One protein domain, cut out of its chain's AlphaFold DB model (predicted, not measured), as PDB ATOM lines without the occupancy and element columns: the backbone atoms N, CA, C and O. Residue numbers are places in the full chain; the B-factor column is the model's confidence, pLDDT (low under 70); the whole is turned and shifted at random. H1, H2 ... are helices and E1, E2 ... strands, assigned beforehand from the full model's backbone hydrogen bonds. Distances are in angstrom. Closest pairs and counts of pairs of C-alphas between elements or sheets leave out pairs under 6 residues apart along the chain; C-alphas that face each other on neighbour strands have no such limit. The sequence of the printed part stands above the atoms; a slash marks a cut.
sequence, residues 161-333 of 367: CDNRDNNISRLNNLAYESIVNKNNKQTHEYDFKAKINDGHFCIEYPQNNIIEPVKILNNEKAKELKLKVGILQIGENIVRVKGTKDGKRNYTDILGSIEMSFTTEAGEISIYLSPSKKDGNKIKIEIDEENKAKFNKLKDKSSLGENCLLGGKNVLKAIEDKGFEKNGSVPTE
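AT A GLANCE: This is residues 161 to 333 of the 367 residues of an uncharacterized protein of Wolbachia endosymbiont of Dactylopius coccus (UniProt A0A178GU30). A twisted six-strand sheet, E1 E2 E3 E4 E5 E9, has the long helix H1 slanting over E1 and E2 at one end, while near E5 a smaller curled sheet, E6 E7 E8 E10, is partly face to face with it, their strands crossed at 85 degrees. The short helix H2 is on the same face as H1, and H4 and H5 sit beside the smaller sheet's strands. The printed part has 173 residues with five named helices and ten named strands, in the order H1 E1 E2 H2 H3 E3 E4 E5 E6 E7 E8 H4 E9 H5 E10. The larger sheet is mixed, the smaller all antiparallel, and the class is mixed, helices and strands. The whole is compact, with a radius of gyration of the C-alphas of 16.3 A and spans of 49 by 39 by 30 A.

IN THESE COORDINATES: H1, residues 161 to 183, is 33.4 A long and begins at C-alpha 161 (168.717, 157.044, 139.203). E1 is 193 to 197, E2 200 to 205, H2 213 to 217, H3 220 to 223, E3 229 to 234, E4 237 to 243 with 19.9 A, E5 249 to 255 and E6 258 to 264. E7, 267 to 276, is 28.2 A long. E8, 279 to 286, bends by 78 degrees at residue 282. H4 is 289 to 295, E9 308 to 310, H5 315 to 320 and E10 323 to 325, ending at C-alpha 325 (152.948, 186.955, 123.078).

HOW THE PARTS SIT: H1 is on the larger sheet, making two layers, a helix on one face, at a height of 9.0 A; C-alphas 168 and 194 are its closest to E1, 6.0 A. H1 touches H2 with residues 171 to 178 alone, closest C-alphas 174 and 216, 5.7 A. E2, H2 H3, E3 is a strand-helix-strand unit, two parallel neighbours with helices between, its crossover right-handed; N 203 and O 231 are 3.0 A apart. E3 E4 E5 and E6 E7 E8 are meanders, each strand the antiparallel neighbour of the one before; N 240 and O 253 are 2.8 A apart, N 260 and O 271 2.8 A. The two sheets form a sandwich, face to face; the closest C-alphas of E5 and E7 are 254 and 274, 6.7 A. H4 and H5 stand at the smaller sheet's level. Every O i to N i+4 pair is within hydrogen-bond range in H2, H4 and H5, and 17 of 19 in H1; H3 is too short for such a pair.

THE WHOLE: The farthest C-alphas, of Cys 161 and Lys 297, are 51.2 A apart. The printed part has no cut; the link H4 to E9 is long. Mean pLDDT of the printed part is 77.3, with 44 residues under 70, among them 179 to 193 and 328 to 333.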
ATOM      1  N   CYS A 161     168.465 157.493 140.579       38.50
ATOM      2  CA  CYS A 161     168.717 157.044 139.203       38.50
ATOM      3  C   CYS A 161     167.608 156.116 138.683       38.50
ATOM      4  O   CYS A 161     166.992 156.409 137.655       38.50
ATOM      5  N   ASP A 162     167.275 155.068 139.437       48.59
ATOM      6  CA  ASP A 162     166.289 154.050 139.052       48.59
ATOM      7  C   ASP A 162     164.891 154.656 138.864       48.59
ATOM      8  O   ASP A 162     164.150 154.318 137.934       48.59
ATOM      9  N   ASN A 163     164.536 155.616 139.721       61.59
ATOM     10  CA  ASN A 163     163.299 156.376 139.605       61.59
ATOM     11  C   ASN A 163     163.305 157.255 138.338       61.59
ATOM     12  O   ASN A 163     162.315 157.310 137.605       61.59
ATOM     13  N   ARG A 164     164.425 157.916 138.021       64.25
ATOM     14  CA  ARG A 164     164.550 158.784 136.839       64.25
ATOM     15  C   ARG A 164     164.428 158.009 135.529       64.25
ATOM     16  O   ARG A 164     163.676 158.450 134.658       64.25
ATOM     17  N   ASP A 165     165.077 156.856 135.411       71.25
ATOM     18  CA  ASP A 165     165.028 156.033 134.197       71.25
ATOM     19  C   ASP A 165     163.665 155.345 134.016       71.25
ATOM     20  O   ASP A 165     163.146 155.271 132.896       71.25
ATOM     21  N   ASN A 166     162.996 154.966 135.112       75.94
ATOM     22  CA  ASN A 166     161.587 154.555 135.095       75.94
ATOM     23  C   ASN A 166     160.684 155.696 134.590       75.94
ATOM     24  O   ASN A 166     159.860 155.495 133.700       75.94
ATOM     25  N   ASN A 167     160.881 156.925 135.072       76.00
ATOM     26  CA  ASN A 167     160.090 158.089 134.657       76.00
ATOM     27  C   ASN A 167     160.327 158.492 133.189       76.00
ATOM     28  O   ASN A 167     159.373 158.842 132.490       76.00
ATOM     29  N   ILE A 168     161.564 158.378 132.695       77.56
ATOM     30  CA  ILE A 168     161.898 158.511 131.267       77.56
ATOM     31  C   ILE A 168     161.179 157.420 130.461       77.56
ATOM     32  O   ILE A 168     160.489 157.730 129.492       77.56
ATOM     33  N   SER A 169     161.231 156.164 130.908       79.56
ATOM     34  CA  SER A 169     160.557 155.028 130.260       79.56
ATOM     35  C   SER A 169     159.025 155.169 130.239       79.56
ATOM     36  O   SER A 169     158.378 154.847 129.241       79.56
ATOM     37  N   ARG A 170     158.422 155.720 131.302       80.00
ATOM     38  CA  ARG A 170     156.989 156.058 131.365       80.00
ATOM     39  C   ARG A 170     156.621 157.124 130.335       80.00
ATOM     40  O   ARG A 170     155.678 156.914 129.574       80.00
ATOM     41  N   LEU A 171     157.357 158.242 130.284       77.69
ATOM     42  CA  LEU A 171     157.146 159.273 129.260       77.69
ATOM     43  C   LEU A 171     157.343 158.716 127.850       77.69
ATOM     44  O   LEU A 171     156.587 159.084 126.951       77.69
ATOM     45  N   ASN A 172     158.290 157.792 127.676       78.44
ATOM     46  CA  ASN A 172     158.512 157.132 126.402       78.44
ATOM     47  C   ASN A 172     157.286 156.335 125.953       78.44
ATOM     48  O   ASN A 172     156.735 156.598 124.883       78.44
ATOM     49  N   ASN A 173     156.781 155.437 126.794       78.00
ATOM     50  CA  ASN A 173     155.599 154.647 126.455       78.00
ATOM     51  C   ASN A 173     154.378 155.536 126.144       78.00
ATOM     52  O   ASN A 173     153.682 155.299 125.160       78.00
ATOM     53  N   LEU A 174     154.171 156.623 126.900       77.75
ATOM     54  CA  LEU A 174     153.101 157.593 126.631       77.75
ATOM     55  C   LEU A 174     153.260 158.329 125.296       77.75
ATOM     56  O   LEU A 174     152.269 158.574 124.602       77.75
ATOM     57  N   ALA A 175     154.486 158.692 124.928       75.88
ATOM     58  CA  ALA A 175     154.772 159.323 123.651       75.88
ATOM     59  C   ALA A 175     154.528 158.359 122.479       75.88
ATOM     60  O   ALA A 175     153.834 158.716 121.526       75.88
ATOM     61  N   TYR A 176     154.998 157.115 122.593       74.75
ATOM     62  CA  TYR A 176     154.767 156.057 121.608       74.75
ATOM     63  C   TYR A 176     153.267 155.776 121.410       74.75
ATOM     64  O   TYR A 176     152.753 155.857 120.291       74.75
ATOM     65  N   GLU A 177     152.524 155.580 122.507       73.50
ATOM     66  CA  GLU A 177     151.059 155.453 122.516       73.50
ATOM     67  C   GLU A 177     150.335 156.651 121.862       73.50
ATOM     68  O   GLU A 177     149.194 156.517 121.408       73.50
ATOM     69  N   SER A 178     150.943 157.841 121.855       70.12
ATOM     70  CA  SER A 178     150.363 159.066 121.280       70.12
ATOM     71  C   SER A 178     150.600 159.206 119.773       70.12
ATOM     72  O   SER A 178     149.864 159.946 119.120       70.12
ATOM     73  N   ILE A 179     151.591 158.497 119.224       65.50
ATOM     74  CA  ILE A 179     151.920 158.472 117.789       65.50
ATOM     75  C   ILE A 179     151.192 157.311 117.094       65.50
ATOM     76  O   ILE A 179     150.525 157.516 116.076       65.50
ATOM     77  N   VAL A 180     151.267 156.098 117.665       60.31
ATOM     78  CA  VAL A 180     150.676 154.875 117.083       60.31
ATOM     79  C   VAL A 180     149.179 155.041 116.826       60.31
ATOM     80  O   VAL A 180     148.707 154.746 115.728       60.31
ATOM     81  N   ASN A 181     148.448 155.597 117.799       56.06
ATOM     82  CA  ASN A 181     146.997 155.795 117.719       56.06
ATOM     83  C   ASN A 181     146.542 156.757 116.604       56.06
ATOM     84  O   ASN A 181     145.344 156.814 116.334       56.06
ATOM     85  N   LYS A 182     147.446 157.530 115.981       57.88
ATOM     86  CA  LYS A 182     147.094 158.498 114.924       57.88
ATOM     87  C   LYS A 182     147.478 158.048 113.534       57.88
ATOM     88  O   LYS A 182     146.709 158.248 112.598       57.88
ATOM     89  N   ASN A 183     148.653 157.448 113.386       53.16
ATOM     90  CA  ASN A 183     149.185 157.198 112.053       53.16
ATOM     91  C   ASN A 183     148.691 155.884 111.431       53.16
ATOM     92  O   ASN A 183     148.749 155.775 110.208       53.16
ATOM     93  N   ASN A 184     148.232 154.893 112.220       50.06
ATOM     94  CA  ASN A 184     147.788 153.544 111.788       50.06
ATOM     95  C   ASN A 184     148.755 152.769 110.856       50.06
ATOM     96  O   ASN A 184     148.465 151.655 110.423       50.06
ATOM     97  N   LYS A 185     149.925 153.340 110.568       48.19
ATOM     98  CA  LYS A 185     151.051 152.762 109.847       48.19
ATOM     99  C   LYS A 185     152.112 152.397 110.872       48.19
ATOM    100  O   LYS A 185     152.339 153.144 111.821       48.19
ATOM    101  N   GLN A 186     152.747 151.252 110.664       47.06
ATOM    102  CA  GLN A 186     153.741 150.681 111.563       47.06
ATOM    103  C   GLN A 186     154.884 151.662 111.863       47.06
ATOM    104  O   GLN A 186     155.742 151.904 111.021       47.06
ATOM    105  N   THR A 187     154.929 152.185 113.087       48.28
ATOM    106  CA  THR A 187     156.062 152.954 113.621       48.28
ATOM    107  C   THR A 187     157.010 152.031 114.388       48.28
ATOM    108  O   THR A 187     157.248 152.228 115.576       48.28
ATOM    109  N   HIS A 188     157.514 150.986 113.726       45.22
ATOM    110  CA  HIS A 188     158.385 149.976 114.348       45.22
ATOM    111  C   HIS A 188     159.857 150.422 114.511       45.22
ATOM    112  O   HIS A 188     160.684 149.599 114.886       45.22
ATOM    113  N   GLU A 189     160.198 151.687 114.229       51.09
ATOM    114  CA  GLU A 189     161.585 152.101 113.936       51.09
ATOM    115  C   GLU A 189     161.962 153.509 114.460       51.09
ATOM    116  O   GLU A 189     162.784 154.202 113.867       51.09
ATOM    117  N   TYR A 190     161.343 153.992 115.546       53.78
ATOM    118  CA  TYR A 190     161.617 155.343 116.065       53.78
ATOM    119  C   TYR A 190     162.108 155.361 117.513       53.78
ATOM    120  O   TYR A 190     161.311 155.465 118.445       53.78
ATOM    121  N   ASP A 191     163.432 155.404 117.669       58.06
ATOM    122  CA  ASP A 191     164.116 155.799 118.904       58.06
ATOM    123  C   ASP A 191     163.975 157.313 119.119       58.06
ATOM    124  O   ASP A 191     164.823 158.122 118.733       58.06
ATOM    125  N   PHE A 192     162.861 157.719 119.717       66.38
ATOM    126  CA  PHE A 192     162.662 159.091 120.176       66.38
ATOM    127  C   PHE A 192     163.287 159.265 121.574       66.38
ATOM    128  O   PHE A 192     163.309 158.342 122.389       66.38
ATOM    129  N   LYS A 193     163.842 160.448 121.862       69.94
ATOM    130  CA  LYS A 193     164.687 160.670 123.051       69.94
ATOM    131  C   LYS A 193     163.966 161.537 124.075       69.94
ATOM    132  O   LYS A 193     163.709 162.708 123.800       69.94
ATOM    133  N   ALA A 194     163.690 161.003 125.266       74.88
ATOM    134  CA  ALA A 194     163.206 161.789 126.401       74.88
ATOM    135  C   ALA A 194     164.317 162.107 127.413       74.88
ATOM    136  O   ALA A 194     165.242 161.323 127.619       74.88
ATOM    137  N   LYS A 195     164.215 163.271 128.063       70.75
ATOM    138  CA  LYS A 195     165.088 163.720 129.164       70.75
ATOM    139  C   LYS A 195     164.244 164.427 130.224       70.75
ATOM    140  O   LYS A 195     163.338 165.174 129.860       70.75
ATOM    141  N   ILE A 196     164.553 164.237 131.510       72.69
ATOM    142  CA  ILE A 196     163.846 164.872 132.640       72.69
ATOM    143  C   ILE A 196     164.857 165.499 133.611       72.69
ATOM    144  O   ILE A 196     165.731 164.788 134.108       72.69
ATOM    145  N   ASN A 197     164.697 166.793 133.925       63.19
ATOM    146  CA  ASN A 197     165.483 167.561 134.906       63.19
ATOM    147  C   ASN A 197     164.540 168.464 135.739       63.19
ATOM    148  O   ASN A 197     163.847 169.297 135.163       63.19
ATOM    149  N   ASP A 198     164.499 168.361 137.071       66.88
ATOM    150  CA  ASP A 198     163.773 169.280 137.987       66.88
ATOM    151  C   ASP A 198     162.289 169.573 137.659       66.88
ATOM    152  O   ASP A 198     161.762 170.676 137.891       66.88
ATOM    153  N   GLY A 199     161.589 168.577 137.110       67.06
ATOM    154  CA  GLY A 199     160.206 168.695 136.629       67.06
ATOM    155  C   GLY A 199     160.073 169.364 135.254       67.06
ATOM    156  O   GLY A 199     158.960 169.650 134.817       67.06
ATOM    157  N   HIS A 200     161.175 169.627 134.561       67.62
ATOM    158  CA  HIS A 200     161.200 169.925 133.134       67.62
ATOM    159  C   HIS A 200     161.417 168.622 132.373       67.62
ATOM    160  O   HIS A 200     162.267 167.821 132.763       67.62
ATOM    161  N   PHE A 201     160.693 168.422 131.277       73.38
ATOM    162  CA  PHE A 201     160.941 167.304 130.373       73.38
ATOM    163  C   PHE A 201     161.115 167.785 128.936       73.38
ATOM    164  O   PHE A 201     160.469 168.740 128.502       73.38
ATOM    165  N   CYS A 202     161.992 167.115 128.200       69.81
ATOM    166  CA  CYS A 202     162.171 167.283 126.766       69.81
ATOM    167  C   CYS A 202     161.871 165.950 126.088       69.81
ATOM    168  O   CYS A 202     162.315 164.923 126.599       69.81
ATOM    169  N   ILE A 203     161.163 165.960 124.956       75.69
ATOM    170  CA  ILE A 203     161.044 164.779 124.090       75.69
ATOM    171  C   ILE A 203     161.293 165.173 122.631       75.69
ATOM    172  O   ILE A 203     160.650 166.086 122.106       75.69
ATOM    173  N   GLU A 204     162.249 164.487 122.009       70.62
ATOM    174  CA  GLU A 204     162.705 164.656 120.625       70.62
ATOM    175  C   GLU A 204     162.181 163.512 119.752       70.62
ATOM    176  O   GLU A 204     162.520 162.354 119.999       70.62
ATOM    177  N   TYR A 205     161.390 163.833 118.721       69.81
ATOM    178  CA  TYR A 205     160.841 162.854 117.777       69.81
ATOM    179  C   TYR A 205     161.622 162.855 116.451       69.81
ATOM    180  O   TYR A 205     161.740 163.912 115.825       69.81
ATOM    181  N   PRO A 206     162.130 161.695 115.984       57.84
ATOM    182  CA  PRO A 206     163.146 161.638 114.925       57.84
ATOM    183  C   PRO A 206     162.642 161.981 113.514       57.84
ATOM    184  O   PRO A 206     163.451 162.248 112.630       57.84
ATOM    185  N   GLN A 207     161.328 161.971 113.277       52.91
ATOM    186  CA  GLN A 207     160.697 162.329 111.999       52.91
ATOM    187  C   GLN A 207     159.391 163.104 112.252       52.91
ATOM    188  O   GLN A 207     159.000 163.261 113.409       52.91
ATOM    189  N   ASN A 208     158.734 163.595 111.187       53.47
ATOM    190  CA  ASN A 208     157.570 164.513 111.178       53.47
ATOM    191  C   ASN A 208     156.262 163.923 111.778       53.47
ATOM    192  O   ASN A 208     155.178 164.036 111.203       53.47
ATOM    193  N   ASN A 209     156.361 163.239 112.915       58.97
ATOM    194  CA  ASN A 209     155.292 162.516 113.578       58.97
ATOM    195  C   ASN A 209     154.437 163.472 114.409       58.97
ATOM    196  O   ASN A 209     154.908 164.110 115.349       58.97
ATOM    197  N   ILE A 210     153.152 163.519 114.071       58.53
ATOM    198  CA  ILE A 210     152.115 164.187 114.853       58.53
ATOM    199  C   ILE A 210     152.070 163.548 116.239       58.53
ATOM    200  O   ILE A 210     152.042 162.321 116.350       58.53
ATOM    201  N   ILE A 211     152.006 164.367 117.287       64.19
ATOM    202  CA  ILE A 211     151.822 163.859 118.642       64.19
ATOM    203  C   ILE A 211     150.631 164.499 119.326       64.19
ATOM    204  O   ILE A 211     150.039 165.480 118.870       64.19
ATOM    205  N   GLU A 212     150.252 163.915 120.453       63.94
ATOM    206  CA  GLU A 212     149.285 164.510 121.345       63.94
ATOM    207  C   GLU A 212     149.928 164.942 122.663       63.94
ATOM    208  O   GLU A 212     150.049 164.144 123.594       63.94
ATOM    209  N   PRO A 213     150.298 166.228 122.796       64.25
ATOM    210  CA  PRO A 213     150.761 166.766 124.070       64.25
ATOM    211  C   PRO A 213     149.714 166.598 125.175       64.25
ATOM    212  O   PRO A 213     150.075 166.525 126.344       64.25
ATOM    213  N   VAL A 214     148.423 166.526 124.818       56.75
ATOM    214  CA  VAL A 214     147.324 166.248 125.752       56.75
ATOM    215  C   VAL A 214     147.438 164.849 126.323       56.75
ATOM    216  O   VAL A 214     147.549 164.737 127.539       56.75
ATOM    217  N   LYS A 215     147.459 163.803 125.486       66.06
ATOM    218  CA  LYS A 215     147.573 162.416 125.954       66.06
ATOM    219  C   LYS A 215     148.802 162.192 126.838       66.06
ATOM    220  O   LYS A 215     148.690 161.454 127.809       66.06
ATOM    221  N   ILE A 216     149.926 162.866 126.567       70.62
ATOM    222  CA  ILE A 216     151.119 162.824 127.430       70.62
ATOM    223  C   ILE A 216     150.875 163.570 128.754       70.62
ATOM    224  O   ILE A 216     150.995 162.972 129.817       70.62
ATOM    225  N   LEU A 217     150.518 164.860 128.716       65.19
ATOM    226  CA  LEU A 217     150.443 165.718 129.911       65.19
ATOM    227  C   LEU A 217     149.248 165.418 130.830       65.19
ATOM    228  O   LEU A 217     149.341 165.633 132.035       65.19
ATOM    229  N   ASN A 218     148.130 164.939 130.281       61.06
ATOM    230  CA  ASN A 218     146.940 164.586 131.055       61.06
ATOM    231  C   ASN A 218     146.939 163.133 131.542       61.06
ATOM    232  O   ASN A 218     146.039 162.774 132.307       61.06
ATOM    233  N   ASN A 219     147.904 162.301 131.130       70.88
ATOM    234  CA  ASN A 219     147.963 160.923 131.597       70.88
ATOM    235  C   ASN A 219     148.176 160.869 133.110       70.88
ATOM    236  O   ASN A 219     149.007 161.596 133.650       70.88
ATOM    237  N   GLU A 220     147.487 159.968 133.800       70.81
ATOM    238  CA  GLU A 220     147.656 159.801 135.247       70.81
ATOM    239  C   GLU A 220     149.093 159.403 135.601       70.81
ATOM    240  O   GLU A 220     149.685 160.015 136.488       70.81
ATOM    241  N   LYS A 221     149.714 158.539 134.781       73.69
ATOM    242  CA  LYS A 221     151.135 158.160 134.880       73.69
ATOM    243  C   LYS A 221     152.098 159.357 134.759       73.69
ATOM    244  O   LYS A 221     153.237 159.258 135.199       73.69
ATOM    245  N   ALA A 222     151.665 160.464 134.142       70.12
ATOM    246  CA  ALA A 222     152.446 161.694 133.982       70.12
ATOM    247  C   ALA A 222     152.113 162.772 135.030       70.12
ATOM    248  O   ALA A 222     152.976 163.588 135.355       70.12
ATOM    249  N   LYS A 223     150.901 162.769 135.610       70.62
ATOM    250  CA  LYS A 223     150.532 163.666 136.725       70.62
ATOM    251  C   LYS A 223     151.432 163.442 137.946       70.62
ATOM    252  O   LYS A 223     151.857 164.408 138.577       70.62
ATOM    253  N   GLU A 224     151.767 162.182 138.233       70.75
ATOM    254  CA  GLU A 224     152.689 161.781 139.311       70.75
ATOM    255  C   GLU A 224     154.075 162.443 139.193       70.75
ATOM    256  O   GLU A 224     154.699 162.763 140.204       70.75
ATOM    257  N   LEU A 225     154.519 162.729 137.964       72.44
ATOM    258  CA  LEU A 225     155.844 163.272 137.646       72.44
ATOM    259  C   LEU A 225     155.998 164.775 137.966       72.44
ATOM    260  O   LEU A 225     157.085 165.328 137.795       72.44
ATOM    261  N   LYS A 226     154.925 165.457 138.406       70.88
ATOM    262  CA  LYS A 226     154.910 166.887 138.805       70.88
ATOM    263  C   LYS A 226     155.561 167.828 137.772       70.88
ATOM    264  O   LYS A 226     156.240 168.797 138.126       70.88
ATOM    265  N   LEU A 227     155.351 167.542 136.486       72.19
ATOM    266  CA  LEU A 227     155.998 168.241 135.375       72.19
ATOM    267  C   LEU A 227     155.531 169.703 135.289       72.19
ATOM    268  O   LEU A 227     154.358 169.997 135.068       72.19
ATOM    269  N   LYS A 228     156.477 170.630 135.447       70.00
ATOM    270  CA  LYS A 228     156.279 172.085 135.395       70.00
ATOM    271  C   LYS A 228     156.257 172.587 133.951       70.00
ATOM    272  O   LYS A 228     155.441 173.440 133.596       70.00
ATOM    273  N   VAL A 229     157.167 172.070 133.119       72.06
ATOM    274  CA  VAL A 229     157.364 172.498 131.725       72.06
ATOM    275  C   VAL A 229     157.712 171.299 130.846       72.06
ATOM    276  O   VAL A 229     158.640 170.554 131.147       72.06
ATOM    277  N   GLY A 230     157.000 171.153 129.736       76.56
ATOM    278  CA  GLY A 230     157.357 170.277 128.628       76.56
ATOM    279  C   GLY A 230     157.954 171.055 127.467       76.56
ATOM    280  O   GLY A 230     157.478 172.138 127.115       76.56
ATOM    281  N   ILE A 231     158.984 170.484 126.856       77.38
ATOM    282  CA  ILE A 231     159.536 170.912 125.576       77.38
ATOM    283  C   ILE A 231     159.386 169.741 124.609       77.38
ATOM    284  O   ILE A 231     159.860 168.638 124.864       77.38
ATOM    285  N   LEU A 232     158.679 169.980 123.513       77.12
ATOM    286  CA  LEU A 232     158.381 168.975 122.504       77.12
ATOM    287  C   LEU A 232     159.028 169.400 121.200       77.12
ATOM    288  O   LEU A 232     158.782 170.515 120.735       77.12
ATOM    289  N   GLN A 233     159.825 168.520 120.611       74.56
ATOM    290  CA  GLN A 233     160.413 168.740 119.301       74.56
ATOM    291  C   GLN A 233     159.815 167.768 118.290       74.56
ATOM    292  O   GLN A 233     159.996 166.557 118.393       74.56
ATOM    293  N   ILE A 234     159.114 168.325 117.307       70.75
ATOM    294  CA  ILE A 234     158.391 167.600 116.263       70.75
ATOM    295  C   ILE A 234     159.056 167.959 114.933       70.75
ATOM    296  O   ILE A 234     158.817 169.041 114.380       70.75
ATOM    297  N   GLY A 235     159.959 167.091 114.470       69.12
ATOM    298  CA  GLY A 235     160.857 167.393 113.356       69.12
ATOM    299  C   GLY A 235     161.733 168.615 113.666       69.12
ATOM    300  O   GLY A 235     162.499 168.620 114.629       69.12
ATOM    301  N   GLU A 236     161.590 169.672 112.863       72.19
ATOM    302  CA  GLU A 236     162.316 170.946 113.029       72.19
ATOM    303  C   GLU A 236     161.553 171.978 113.896       72.19
ATOM    304  O   GLU A 236     162.027 173.095 114.110       72.19
ATOM    305  N   ASN A 237     160.367 171.625 114.412       78.44
ATOM    306  CA  ASN A 237     159.528 172.507 115.229       78.44
ATOM    307  C   ASN A 237     159.761 172.255 116.722       78.44
ATOM    308  O   ASN A 237     159.856 171.105 117.137       78.44
ATOM    309  N   ILE A 238     159.773 173.311 117.541       81.00
ATOM    310  CA  ILE A 238     159.889 173.213 119.006       81.00
ATOM    311  C   ILE A 238     158.698 173.916 119.653       81.00
ATOM    312  O   ILE A 238     158.412 175.072 119.340       81.00
ATOM    313  N   VAL A 239     158.030 173.237 120.584       84.38
ATOM    314  CA  VAL A 239     156.858 173.728 121.316       84.38
ATOM    315  C   VAL A 239     157.126 173.656 122.816       84.38
ATOM    316  O   VAL A 239     157.413 172.584 123.349       84.38
ATOM    317  N   ARG A 240     156.997 174.786 123.518       84.31
ATOM    318  CA  ARG A 240     157.036 174.845 124.984       84.31
ATOM    319  C   ARG A 240     155.622 174.867 125.552       84.31
ATOM    320  O   ARG A 240     154.823 175.742 125.214       84.31
ATOM    321  N   VAL A 241     155.351 173.947 126.471       85.81
ATOM    322  CA  VAL A 241     154.083 173.827 127.197       85.81
ATOM    323  C   VAL A 241     154.361 173.927 128.695       85.81
ATOM    324  O   VAL A 241     155.218 173.218 129.210       85.81
ATOM    325  N   LYS A 242     153.655 174.796 129.418       83.38
ATOM    326  CA  LYS A 242     153.732 174.912 130.882       83.38
ATOM    327  C   LYS A 242     152.446 174.379 131.509       83.38
ATOM    328  O   LYS A 242     151.359 174.725 131.045       83.38
ATOM    329  N   GLY A 243     152.560 173.558 132.550       78.38
ATOM    330  CA  GLY A 243     151.407 173.138 133.349       78.38
ATOM    331  C   GLY A 243     150.943 174.272 134.266       78.38
ATOM    332  O   GLY A 243     151.771 174.972 134.854       78.38
ATOM    333  N   THR A 244     149.634 174.481 134.391       80.12
ATOM    334  CA  THR A 244     149.054 175.419 135.364       80.12
ATOM    335  C   THR A 244     148.578 174.695 136.627       80.12
ATOM    336  O   THR A 244     148.432 173.474 136.648       80.12
ATOM    337  N   LYS A 245     148.325 175.446 137.712       77.62
ATOM    338  CA  LYS A 245     147.869 174.877 138.999       77.62
ATOM    339  C   LYS A 245     146.501 174.189 138.910       77.62
ATOM    340  O   LYS A 245     146.242 173.268 139.670       77.62
ATOM    341  N   ASP A 246     145.652 174.635 137.988       76.25
ATOM    342  CA  ASP A 246     144.345 174.066 137.643       76.25
ATOM    343  C   ASP A 246     144.429 172.952 136.575       76.25
ATOM    344  O   ASP A 246     143.411 172.538 136.032       76.25
ATOM    345  N   GLY A 247     145.632 172.451 136.260       73.31
ATOM    346  CA  GLY A 247     145.834 171.311 135.358       73.31
ATOM    347  C   GLY A 247     145.702 171.626 133.864       73.31
ATOM    348  O   GLY A 247     145.741 170.712 133.039       73.31
ATOM    349  N   LYS A 248     145.573 172.903 133.485       82.12
ATOM    350  CA  LYS A 248     145.531 173.326 132.081       82.12
ATOM    351  C   LYS A 248     146.932 173.373 131.483       82.12
ATOM    352  O   LYS A 248     147.940 173.576 132.161       82.12
ATOM    353  N   ARG A 249     146.994 173.202 130.164       85.25
ATOM    354  CA  ARG A 249     148.240 173.228 129.390       85.25
ATOM    355  C   ARG A 249     148.380 174.585 128.727       85.25
ATOM    356  O   ARG A 249     147.556 174.935 127.888       85.25
ATOM    357  N   ASN A 250     149.411 175.340 129.085       88.88
ATOM    358  CA  ASN A 250     149.688 176.648 128.508       88.88
ATOM    359  C   ASN A 250     150.818 176.555 127.479       88.88
ATOM    360  O   ASN A 250     151.979 176.392 127.846       88.88
ATOM    361  N   TYR A 251     150.485 176.653 126.196       90.88
ATOM    362  CA  TYR A 251     151.448 176.709 125.100       90.88
ATOM    363  C   TYR A 251     152.043 178.117 125.064       90.88
ATOM    364  O   TYR A 251     151.346 179.081 124.739       90.88
ATOM    365  N   THR A 252     153.310 178.253 125.458       89.38
ATOM    366  CA  THR A 252     153.925 179.571 125.678       89.38
ATOM    367  C   THR A 252     154.833 180.022 124.553       89.38
ATOM    368  O   THR A 252     154.879 181.212 124.265       89.38
ATOM    369  N   ASP A 253     155.555 179.101 123.915       86.62
ATOM    370  CA  ASP A 253     156.575 179.435 122.923       86.62
ATOM    371  C   ASP A 253     156.597 178.385 121.816       86.62
ATOM    372  O   ASP A 253     156.536 177.187 122.089       86.62
ATOM    373  N   ILE A 254     156.684 178.843 120.567       86.12
ATOM    374  CA  ILE A 254     156.743 177.988 119.379       86.12
ATOM    375  C   ILE A 254     157.866 178.491 118.472       86.12
ATOM    376  O   ILE A 254     157.974 179.693 118.204       86.12
ATOM    377  N   LEU A 255     158.685 177.560 117.994       83.38
ATOM    378  CA  LEU A 255     159.641 177.726 116.904       83.38
ATOM    379  C   LEU A 255     159.210 176.786 115.771       83.38
ATOM    380  O   LEU A 255     158.875 175.633 116.032       83.38
ATOM    381  N   GLY A 256     159.192 177.277 114.531       83.75
ATOM    382  CA  GLY A 256     158.612 176.547 113.398       83.75
ATOM    383  C   GLY A 256     157.114 176.823 113.226       83.75
ATOM    384  O   GLY A 256     156.658 177.949 113.427       83.75
ATOM    385  N   SER A 257     156.336 175.841 112.782       84.38
ATOM    386  CA  SER A 257     154.888 175.960 112.577       84.38
ATOM    387  C   SER A 257     154.185 174.654 112.920       84.38
ATOM    388  O   SER A 257     154.564 173.596 112.424       84.38
ATOM    389  N   ILE A 258     153.137 174.751 113.734       85.25
ATOM    390  CA  ILE A 258     152.316 173.612 114.155       85.25
ATOM    391  C   ILE A 258     150.854 173.858 113.793       85.25
ATOM    392  O   ILE A 258     150.418 175.009 113.711       85.25
ATOM    393  N   GLU A 259     150.086 172.788 113.626       86.19
ATOM    394  CA  GLU A 259     148.627 172.853 113.712       86.19
ATOM    395  C   GLU A 259     148.143 172.261 115.026       86.19
ATOM    396  O   GLU A 259     148.806 171.419 115.627       86.19
ATOM    397  N   MET A 260     147.016 172.770 115.505       87.00
ATOM    398  CA  MET A 260     146.335 172.305 116.697       87.00
ATOM    399  C   MET A 260     144.897 171.953 116.329       87.00
ATOM    400  O   MET A 260     144.111 172.864 116.065       87.00
ATOM    401  N   SER A 261     144.559 170.666 116.309       84.38
ATOM    402  CA  SER A 261     143.184 170.212 116.081       84.38
ATOM    403  C   SER A 261     142.423 170.050 117.390       84.38
ATOM    404  O   SER A 261     142.997 169.629 118.395       84.38
ATOM    405  N   PHE A 262     141.124 170.333 117.361       85.44
ATOM    406  CA  PHE A 262     140.193 170.168 118.475       85.44
ATOM    407  C   PHE A 262     138.985 169.338 118.035       85.44
ATOM    408  O   PHE A 262     138.307 169.702 117.071       85.44
ATOM    409  N   THR A 263     138.669 168.268 118.761       83.12
ATOM    410  CA  THR A 263     137.458 167.464 118.518       83.12
ATOM    411  C   THR A 263     136.233 168.167 119.115       83.12
ATOM    412  O   THR A 263     136.218 168.460 120.310       83.12
ATOM    413  N   THR A 264     135.201 168.449 118.308       85.62
ATOM    414  CA  THR A 264     134.002 169.204 118.735       85.62
ATOM    415  C   THR A 264     132.687 168.623 118.197       85.62
ATOM    416  O   THR A 264     132.689 167.779 117.303       85.62
ATOM    417  N   GLU A 265     131.545 169.145 118.670       85.44
ATOM    418  CA  GLU A 265     130.206 168.847 118.117       85.44
ATOM    419  C   GLU A 265     130.056 169.193 116.618       85.44
ATOM    420  O   GLU A 265     129.180 168.653 115.947       85.44
ATOM    421  N   ALA A 266     130.916 170.065 116.076       84.12
ATOM    422  CA  ALA A 266     130.954 170.442 114.661       84.12
ATOM    423  C   ALA A 266     132.003 169.653 113.843       84.12
ATOM    424  O   ALA A 266     132.285 170.014 112.697       84.12
ATOM    425  N   GLY A 267     132.581 168.594 114.424       84.94
ATOM    426  CA  GLY A 267     133.705 167.833 113.877       84.94
ATOM    427  C   GLY A 267     135.064 168.335 114.377       84.94
ATOM    428  O   GLY A 267     135.148 169.104 115.339       84.94
ATOM    429  N   GLU A 268     136.139 167.891 113.728       87.88
ATOM    430  CA  GLU A 268     137.495 168.368 114.015       87.88
ATOM    431  C   GLU A 268     137.697 169.796 113.481       87.88
ATOM    432  O   GLU A 268     137.363 170.092 112.327       87.88
ATOM    433  N   ILE A 269     138.237 170.674 114.331       90.62
ATOM    434  CA  ILE A 269     138.563 172.072 114.025       90.62
ATOM    435  C   ILE A 269     140.061 172.292 114.224       90.62
ATOM    436  O   ILE A 269     140.533 172.242 115.357       90.62
ATOM    437  N   SER A 270     140.784 172.605 113.152       90.62
ATOM    438  CA  SER A 270     142.212 172.947 113.205       90.62
ATOM    439  C   SER A 270     142.472 174.452 113.283       90.62
ATOM    440  O   SER A 270     141.808 175.249 112.619       90.62
ATOM    441  N   ILE A 271     143.502 174.841 114.037       94.12
ATOM    442  CA  ILE A 271     144.140 176.167 113.978       94.12
ATOM    443  C   ILE A 271     145.646 176.020 113.737       94.12
ATOM    444  O   ILE A 271     146.245 175.024 114.124       94.12
ATOM    445  N   TYR A 272     146.283 177.025 113.148       92.56
ATOM    446  CA  TYR A 272     147.709 177.025 112.813       92.56
ATOM    447  C   TYR A 272     148.456 178.063 113.648       92.56
ATOM    448  O   TYR A 272     148.068 179.232 113.679       92.56
ATOM    449  N   LEU A 273     149.536 177.654 114.319       93.25
ATOM    450  CA  LEU A 273     150.369 178.518 115.155       93.25
ATOM    451  C   LEU A 273     151.772 178.645 114.556       93.25
ATOM    452  O   LEU A 273     152.430 177.648 114.256       93.25
ATOM    453  N   SER A 274     152.257 179.880 114.416       91.06
ATOM    454  CA  SER A 274     153.608 180.167 113.912       91.06
ATOM    455  C   SER A 274     154.149 181.508 114.430       91.06
ATOM    456  O   SER A 274     153.363 182.410 114.726       91.06
ATOM    457  N   PRO A 275     155.476 181.705 114.543       90.69
ATOM    458  CA  PRO A 275     156.063 183.015 114.816       90.69
ATOM    459  C   PRO A 275     155.634 184.073 113.793       90.69
ATOM    460  O   PRO A 275     155.696 183.864 112.578       90.69
ATOM    461  N   SER A 276     155.240 185.248 114.278       88.56
ATOM    462  CA  SER A 276     154.926 186.389 113.426       88.56
ATOM    463  C   SER A 276     156.189 186.911 112.739       88.56
ATOM    464  O   SER A 276     157.153 187.317 113.382       88.56
ATOM    465  N   LYS A 277     156.156 186.996 111.404       86.25
ATOM    466  CA  LYS A 277     157.231 187.616 110.604       86.25
ATOM    467  C   LYS A 277     157.402 189.123 110.849       86.25
ATOM    468  O   LYS A 277     158.398 189.686 110.419       86.25
ATOM    469  N   LYS A 278     156.410 189.784 111.461       83.81
ATOM    470  CA  LYS A 278     156.421 191.233 111.740       83.81
ATOM    471  C   LYS A 278     156.887 191.572 113.155       83.81
ATOM    472  O   LYS A 278     157.295 192.697 113.399       83.81
ATOM    473  N   ASP A 279     156.762 190.620 114.070       83.00
ATOM    474  CA  ASP A 279     157.038 190.785 115.492       83.00
ATOM    475  C   ASP A 279     157.521 189.436 116.024       83.00
ATOM    476  O   ASP A 279     156.730 188.511 116.212       83.00
ATOM    477  N   GLY A 280     158.831 189.320 116.244       75.25
ATOM    478  CA  GLY A 280     159.454 188.080 116.699       75.25
ATOM    479  C   GLY A 280     158.978 187.613 118.079       75.25
ATOM    480  O   GLY A 280     159.150 186.431 118.390       75.25
ATOM    481  N   ASN A 281     158.360 188.492 118.879       85.69
ATOM    482  CA  ASN A 281     157.793 188.159 120.182       85.69
ATOM    483  C   ASN A 281     156.350 187.632 120.093       85.69
ATOM    484  O   ASN A 281     155.867 187.023 121.042       85.69
ATOM    485  N   LYS A 282     155.651 187.795 118.961       90.50
ATOM    486  CA  LYS A 282     154.269 187.318 118.793       90.50
ATOM    487  C   LYS A 282     154.208 185.959 118.092       90.50
ATOM    488  O   LYS A 282     154.787 185.762 117.024       90.50
ATOM    489  N   ILE A 283     153.433 185.029 118.645       94.00
ATOM    490  CA  ILE A 283     152.905 183.875 117.911       94.00
ATOM    491  C   ILE A 283     151.613 184.308 117.222       94.00
ATOM    492  O   ILE A 283     150.695 184.817 117.863       94.00
ATOM    493  N   LYS A 284     151.543 184.122 115.906       96.12
ATOM    494  CA  LYS A 284     150.338 184.294 115.096       96.12
ATOM    495  C   LYS A 284     149.480 183.033 115.189       96.12
ATOM    496  O   LYS A 284     150.015 181.928 115.133       96.12
ATOM    497  N   ILE A 285     148.164 183.222 115.262       96.12
ATOM    498  CA  ILE A 285     147.170 182.164 115.047       96.12
ATOM    499  C   ILE A 285     146.458 182.422 113.719       96.12
ATOM    500  O   ILE A 285     146.053 183.552 113.430       96.12
ATOM    501  N   GLU A 286     146.313 181.374 112.917       95.12
ATOM    502  CA  GLU A 286     145.505 181.338 111.701       95.12
ATOM    503  C   GLU A 286     144.478 180.203 111.793       95.12
ATOM    504  O   GLU A 286     144.684 179.212 112.487       95.12
ATOM    505  N   ILE A 287     143.369 180.347 111.080       95.00
ATOM    506  CA  ILE A 287     142.353 179.314 110.887       95.00
ATOM    507  C   ILE A 287     141.930 179.408 109.420       95.00
ATOM    508  O   ILE A 287     141.702 180.516 108.926       95.00
ATOM    509  N   ASP A 288     141.911 178.286 108.703       92.69
ATOM    510  CA  ASP A 288     141.458 178.267 107.308       92.69
ATOM    511  C   ASP A 288     139.932 178.441 107.215       92.69
ATOM    512  O   ASP A 288     139.217 178.386 108.215       92.69
ATOM    513  N   GLU A 289     139.417 178.681 106.009       93.19
ATOM    514  CA  GLU A 289     137.993 178.977 105.817       93.19
ATOM    515  C   GLU A 289     137.064 177.780 106.113       93.19
ATOM    516  O   GLU A 289     135.922 177.999 106.520       93.19
ATOM    517  N   GLU A 290     137.533 176.531 105.999       92.38
ATOM    518  CA  GLU A 290     136.737 175.342 106.339       92.38
ATOM    519  C   GLU A 290     136.584 175.219 107.861       92.38
ATOM    520  O   GLU A 290     135.470 175.168 108.395       92.38
ATOM    521  N   ASN A 291     137.703 175.250 108.582       93.62
ATOM    522  CA  ASN A 291     137.735 175.166 110.037       93.62
ATOM    523  C   ASN A 291     137.074 176.386 110.691       93.62
ATOM    524  O   ASN A 291     136.365 176.251 111.686       93.62
ATOM    525  N   LYS A 292     137.179 177.568 110.077       94.56
ATOM    526  CA  LYS A 292     136.454 178.787 110.469       94.56
ATOM    527  C   LYS A 292     134.943 178.657 110.263       94.56
ATOM    528  O   LYS A 292     134.177 179.167 111.084       94.56
ATOM    529  N   ALA A 293     134.487 177.951 109.226       93.00
ATOM    530  CA  ALA A 293     133.070 177.645 109.044       93.00
ATOM    531  C   ALA A 293     132.547 176.662 110.109       93.00
ATOM    532  O   ALA A 293     131.438 176.860 110.604       93.00
ATOM    533  N   LYS A 294     133.337 175.655 110.516       93.81
ATOM    534  CA  LYS A 294     133.009 174.764 111.650       93.81
ATOM    535  C   LYS A 294     132.986 175.527 112.980       93.81
ATOM    536  O   LYS A 294     131.988 175.489 113.693       93.81
ATOM    537  N   PHE A 295     134.026 176.313 113.261       92.94
ATOM    538  CA  PHE A 295     134.150 177.159 114.455       92.94
ATOM    539  C   PHE A 295     132.981 178.135 114.622       92.94
ATOM    540  O   PHE A 295     132.504 178.367 115.730       92.94
ATOM    541  N   ASN A 296     132.467 178.684 113.520       92.75
ATOM    542  CA  ASN A 296     131.304 179.566 113.555       92.75
ATOM    543  C   ASN A 296     129.963 178.858 113.806       92.75
ATOM    544  O   ASN A 296     129.005 179.553 114.136       92.75
ATOM    545  N   LYS A 297     129.897 177.524 113.696       93.12
ATOM    546  CA  LYS A 297     128.708 176.710 114.010       93.12
ATOM    547  C   LYS A 297     128.656 176.221 115.462       93.12
ATOM    548  O   LYS A 297     127.597 175.761 115.879       93.12
ATOM    549  N   LEU A 298     129.758 176.301 116.215       90.62
ATOM    550  CA  LEU A 298     129.790 175.918 117.631       90.62
ATOM    551  C   LEU A 298     128.794 176.756 118.440       90.62
ATOM    552  O   LEU A 298     128.814 177.987 118.346       90.62
ATOM    553  N   LYS A 299     127.972 176.099 119.267       88.31
ATOM    554  CA  LYS A 299     127.022 176.788 120.158       88.31
ATOM    555  C   LYS A 299     127.747 177.576 121.243       88.31
ATOM    556  O   LYS A 299     127.412 178.729 121.495       88.31
ATOM    557  N   ASP A 300     128.766 176.960 121.839       90.00
ATOM    558  CA  ASP A 300     129.680 177.602 122.778       90.00
ATOM    559  C   ASP A 300     131.121 177.525 122.262       90.00
ATOM    560  O   ASP A 300     131.799 176.503 122.370       90.00
ATOM    561  N   LYS A 301     131.610 178.646 121.728       92.12
ATOM    562  CA  LYS A 301     132.996 178.787 121.263       92.12
ATOM    563  C   LYS A 301     134.010 178.856 122.410       92.12
ATOM    564  O   LYS A 301     135.198 178.679 122.156       92.12
ATOM    565  N   SER A 302     133.577 179.139 123.642       87.75
ATOM    566  CA  SER A 302     134.465 179.255 124.805       87.75
ATOM    567  C   SER A 302     134.906 177.894 125.353       87.75
ATOM    568  O   SER A 302     136.019 177.791 125.869       87.75
ATOM    569  N   SER A 303     134.105 176.845 125.127       85.75
ATOM    570  CA  SER A 303     134.458 175.439 125.381       85.75
ATOM    571  C   SER A 303     135.613 174.904 124.515       85.75
ATOM    572  O   SER A 303     136.231 173.895 124.866       85.75
ATOM    573  N   LEU A 304     135.933 175.560 123.386       89.38
ATOM    574  CA  LEU A 304     136.962 175.088 122.458       89.38
ATOM    575  C   LEU A 304     138.320 175.011 123.165       89.38
ATOM    576  O   LEU A 304     138.923 176.031 123.496       89.38
ATOM    577  N   GLY A 305     138.809 173.788 123.368       85.62
ATOM    578  CA  GLY A 305     140.059 173.564 124.079       85.62
ATOM    579  C   GLY A 305     140.027 174.079 125.518       85.62
ATOM    580  O   GLY A 305     140.989 174.698 125.948       85.62
ATOM    581  N   GLU A 306     138.959 173.822 126.274       86.06
ATOM    582  CA  GLU A 306     138.780 174.246 127.676       86.06
ATOM    583  C   GLU A 306     140.014 174.026 128.589       86.06
ATOM    584  O   GLU A 306     140.313 174.841 129.470       86.06
ATOM    585  N   ASN A 307     140.760 172.942 128.347       81.12
ATOM    586  CA  ASN A 307     141.983 172.549 129.063       81.12
ATOM    587  C   ASN A 307     143.292 173.055 128.407       81.12
ATOM    588  O   ASN A 307     144.389 172.593 128.734       81.12
ATOM    589  N   CYS A 308     143.185 173.985 127.460       88.25
ATOM    590  CA  CYS A 308     144.262 174.537 126.647       88.25
ATOM    591  C   CYS A 308     144.300 176.067 126.761       88.25
ATOM    592  O   CYS A 308     143.299 176.756 126.574       88.25
ATOM    593  N   LEU A 309     145.490 176.602 127.021       92.25
ATOM    594  CA  LEU A 309     145.782 178.029 127.015       92.25
ATOM    595  C   LEU A 309     146.884 178.320 125.992       92.25
ATOM    596  O   LEU A 309     147.820 177.538 125.843       92.25
ATOM    597  N   LEU A 310     146.786 179.453 125.306       94.12
ATOM    598  CA  LEU A 310     147.735 179.933 124.305       94.12
ATOM    599  C   LEU A 310     148.271 181.288 124.787       94.12
ATOM    600  O   LEU A 310     147.530 182.273 124.834       94.12
ATOM    601  N   GLY A 311     149.521 181.327 125.256       92.75
ATOM    602  CA  GLY A 311     150.089 182.509 125.920       92.75
ATOM    603  C   GLY A 311     149.286 182.973 127.146       92.75
ATOM    604  O   GLY A 311     149.141 184.168 127.377       92.75
ATOM    605  N   GLY A 312     148.698 182.035 127.897       92.00
ATOM    606  CA  GLY A 312     147.828 182.306 129.048       92.00
ATOM    607  C   GLY A 312     146.377 182.683 128.716       92.00
ATOM    608  O   GLY A 312     145.571 182.809 129.634       92.00
ATOM    609  N   LYS A 313     146.012 182.827 127.436       94.38
ATOM    610  CA  LYS A 313     144.631 183.091 126.984       94.38
ATOM    611  C   LYS A 313     143.907 181.781 126.674       94.38
ATOM    612  O   LYS A 313     144.553 180.829 126.251       94.38
ATOM    613  N   ASN A 314     142.580 181.729 126.799       94.38
ATOM    614  CA  ASN A 314     141.811 180.617 126.223       94.38
ATOM    615  C   ASN A 314     141.869 180.644 124.678       94.38
ATOM    616  O   ASN A 314     142.231 181.661 124.075       94.38
ATOM    617  N   VAL A 315     141.534 179.521 124.035       94.75
ATOM    618  CA  VAL A 315     141.687 179.354 122.578       94.75
ATOM    619  C   VAL A 315     140.846 180.372 121.800       94.75
ATOM    620  O   VAL A 315     141.378 181.031 120.908       94.75
ATOM    621  N   LEU A 316     139.577 180.572 122.183       95.44
ATOM    622  CA  LEU A 316     138.689 181.590 121.605       95.44
ATOM    623  C   LEU A 316     139.354 182.973 121.579       95.44
ATOM    624  O   LEU A 316     139.486 183.580 120.516       95.44
ATOM    625  N   LYS A 317     139.837 183.450 122.731       96.69
ATOM    626  CA  LYS A 317     140.421 184.788 122.840       96.69
ATOM    627  C   LYS A 317     141.723 184.921 122.046       96.69
ATOM    628  O   LYS A 317     141.997 185.967 121.462       96.69
ATOM    629  N   ALA A 318     142.517 183.856 121.983       96.19
ATOM    630  CA  ALA A 318     143.738 183.834 121.187       96.19
ATOM    631  C   ALA A 318     143.453 183.863 119.666       96.19
ATOM    632  O   ALA A 318     144.190 184.521 118.926       96.19
ATOM    633  N   ILE A 319     142.369 183.224 119.202       95.38
ATOM    634  CA  ILE A 319     141.883 183.315 117.811       95.38
ATOM    635  C   ILE A 319     141.410 184.744 117.493       95.38
ATOM    636  O   ILE A 319     141.820 185.308 116.476       95.38
ATOM    637  N   GLU A 320     140.600 185.359 118.364       94.81
ATOM    638  CA  GLU A 320     140.118 186.744 118.202       94.81
ATOM    639  C   GLU A 320     141.268 187.758 118.091       94.81
ATOM    640  O   GLU A 320     141.289 188.591 117.181       94.81
ATOM    641  N   ASP A 321     142.267 187.641 118.972       95.75
ATOM    642  CA  ASP A 321     143.464 188.496 119.007       95.75
ATOM    643  C   ASP A 321     144.492 188.150 117.900       95.75
ATOM    644  O   ASP A 321     145.558 188.783 117.784       95.75
ATOM    645  N   LYS A 322     144.175 187.133 117.081       95.44
ATOM    646  CA  LYS A 322     144.991 186.566 115.992       95.44
ATOM    647  C   LYS A 322     146.402 186.185 116.450       95.44
ATOM    648  O   LYS A 322     147.378 186.357 115.713       95.44
ATOM    649  N   GLY A 323     146.522 185.714 117.691       95.00
ATOM    650  CA  GLY A 323     147.792 185.363 118.315       95.00
ATOM    651  C   GLY A 323     147.967 185.809 119.769       95.00
ATOM    652  O   GLY A 323     147.106 186.439 120.384       95.00
ATOM    653  N   PHE A 324     149.150 185.512 120.299       95.31
ATOM    654  CA  PHE A 324     149.569 185.779 121.676       95.31
ATOM    655  C   PHE A 324     151.070 186.095 121.741       95.31
ATOM    656  O   PHE A 324     151.803 185.842 120.787       95.31
ATOM    657  N   GLU A 325     151.528 186.666 122.851       92.06
ATOM    658  CA  GLU A 325     152.948 186.955 123.078       92.06
ATOM    659  C   GLU A 325     153.674 185.735 123.653       92.06
ATOM    660  O   GLU A 325     153.133 185.011 124.492       92.06
ATOM    661  N   LYS A 326     154.909 185.522 123.198       85.75
ATOM    662  CA  LYS A 326     155.841 184.540 123.753       85.75
ATOM    663  C   LYS A 326     156.144 184.858 125.215       85.75
ATOM    664  O   LYS A 326     156.074 186.007 125.653       85.75
ATOM    665  N   ASN A 327     156.512 183.841 125.984       72.81
ATOM    666  CA  ASN A 327     156.797 184.020 127.402       72.81
ATOM    667  C   ASN A 327     158.255 184.462 127.589       72.81
ATOM    668  O   ASN A 327     159.159 183.632 127.698       72.81
ATOM    669  N   GLY A 328     158.461 185.784 127.620       58.19
ATOM    670  CA  GLY A 328     159.759 186.468 127.717       58.19
ATOM    671  C   GLY A 328     160.500 186.306 129.053       58.19
ATOM    672  O   GLY A 328     160.973 187.283 129.623       58.19
ATOM    673  N   SER A 329     160.568 185.092 129.603       44.19
ATOM    674  CA  SER A 329     161.227 184.782 130.882       44.19
ATOM    675  C   SER A 329     161.794 183.357 130.934       44.19
ATOM    676  O   SER A 329     161.672 182.665 131.943       44.19
ATOM    677  N   VAL A 330     162.406 182.887 129.843       44.94
ATOM    678  CA  VAL A 330     163.334 181.743 129.889       44.94
ATOM    679  C   VAL A 330     164.647 182.178 129.235       44.94
ATOM    680  O   VAL A 330     164.570 182.742 128.141       44.94
ATOM    681  N   PRO A 331     165.816 181.950 129.867       37.72
ATOM    682  CA  PRO A 331     167.110 182.300 129.291       37.72
ATOM    683  C   PRO A 331     167.293 181.709 127.895       37.72
ATOM    684  O   PRO A 331     166.912 180.562 127.640       37.72
ATOM    685  N   THR A 332     167.908 182.490 127.005       40.47
ATOM    686  CA  THR A 332     168.231 182.089 125.627       40.47
ATOM    687  C   THR A 332     169.018 180.778 125.604       40.47
ATOM    688  O   THR A 332     168.718 179.911 124.780       40.47
ATOM    689  N   GLU A 333     169.885 180.589 126.608       40.19
ATOM    690  CA  GLU A 333     170.636 179.370 126.925       40.19
ATOM    691  C   GLU A 333     169.795 178.101 126.763       40.19
ATOM    692  O   GLU A 333     170.165 177.225 125.992       40.19
TER     693      GLU A 333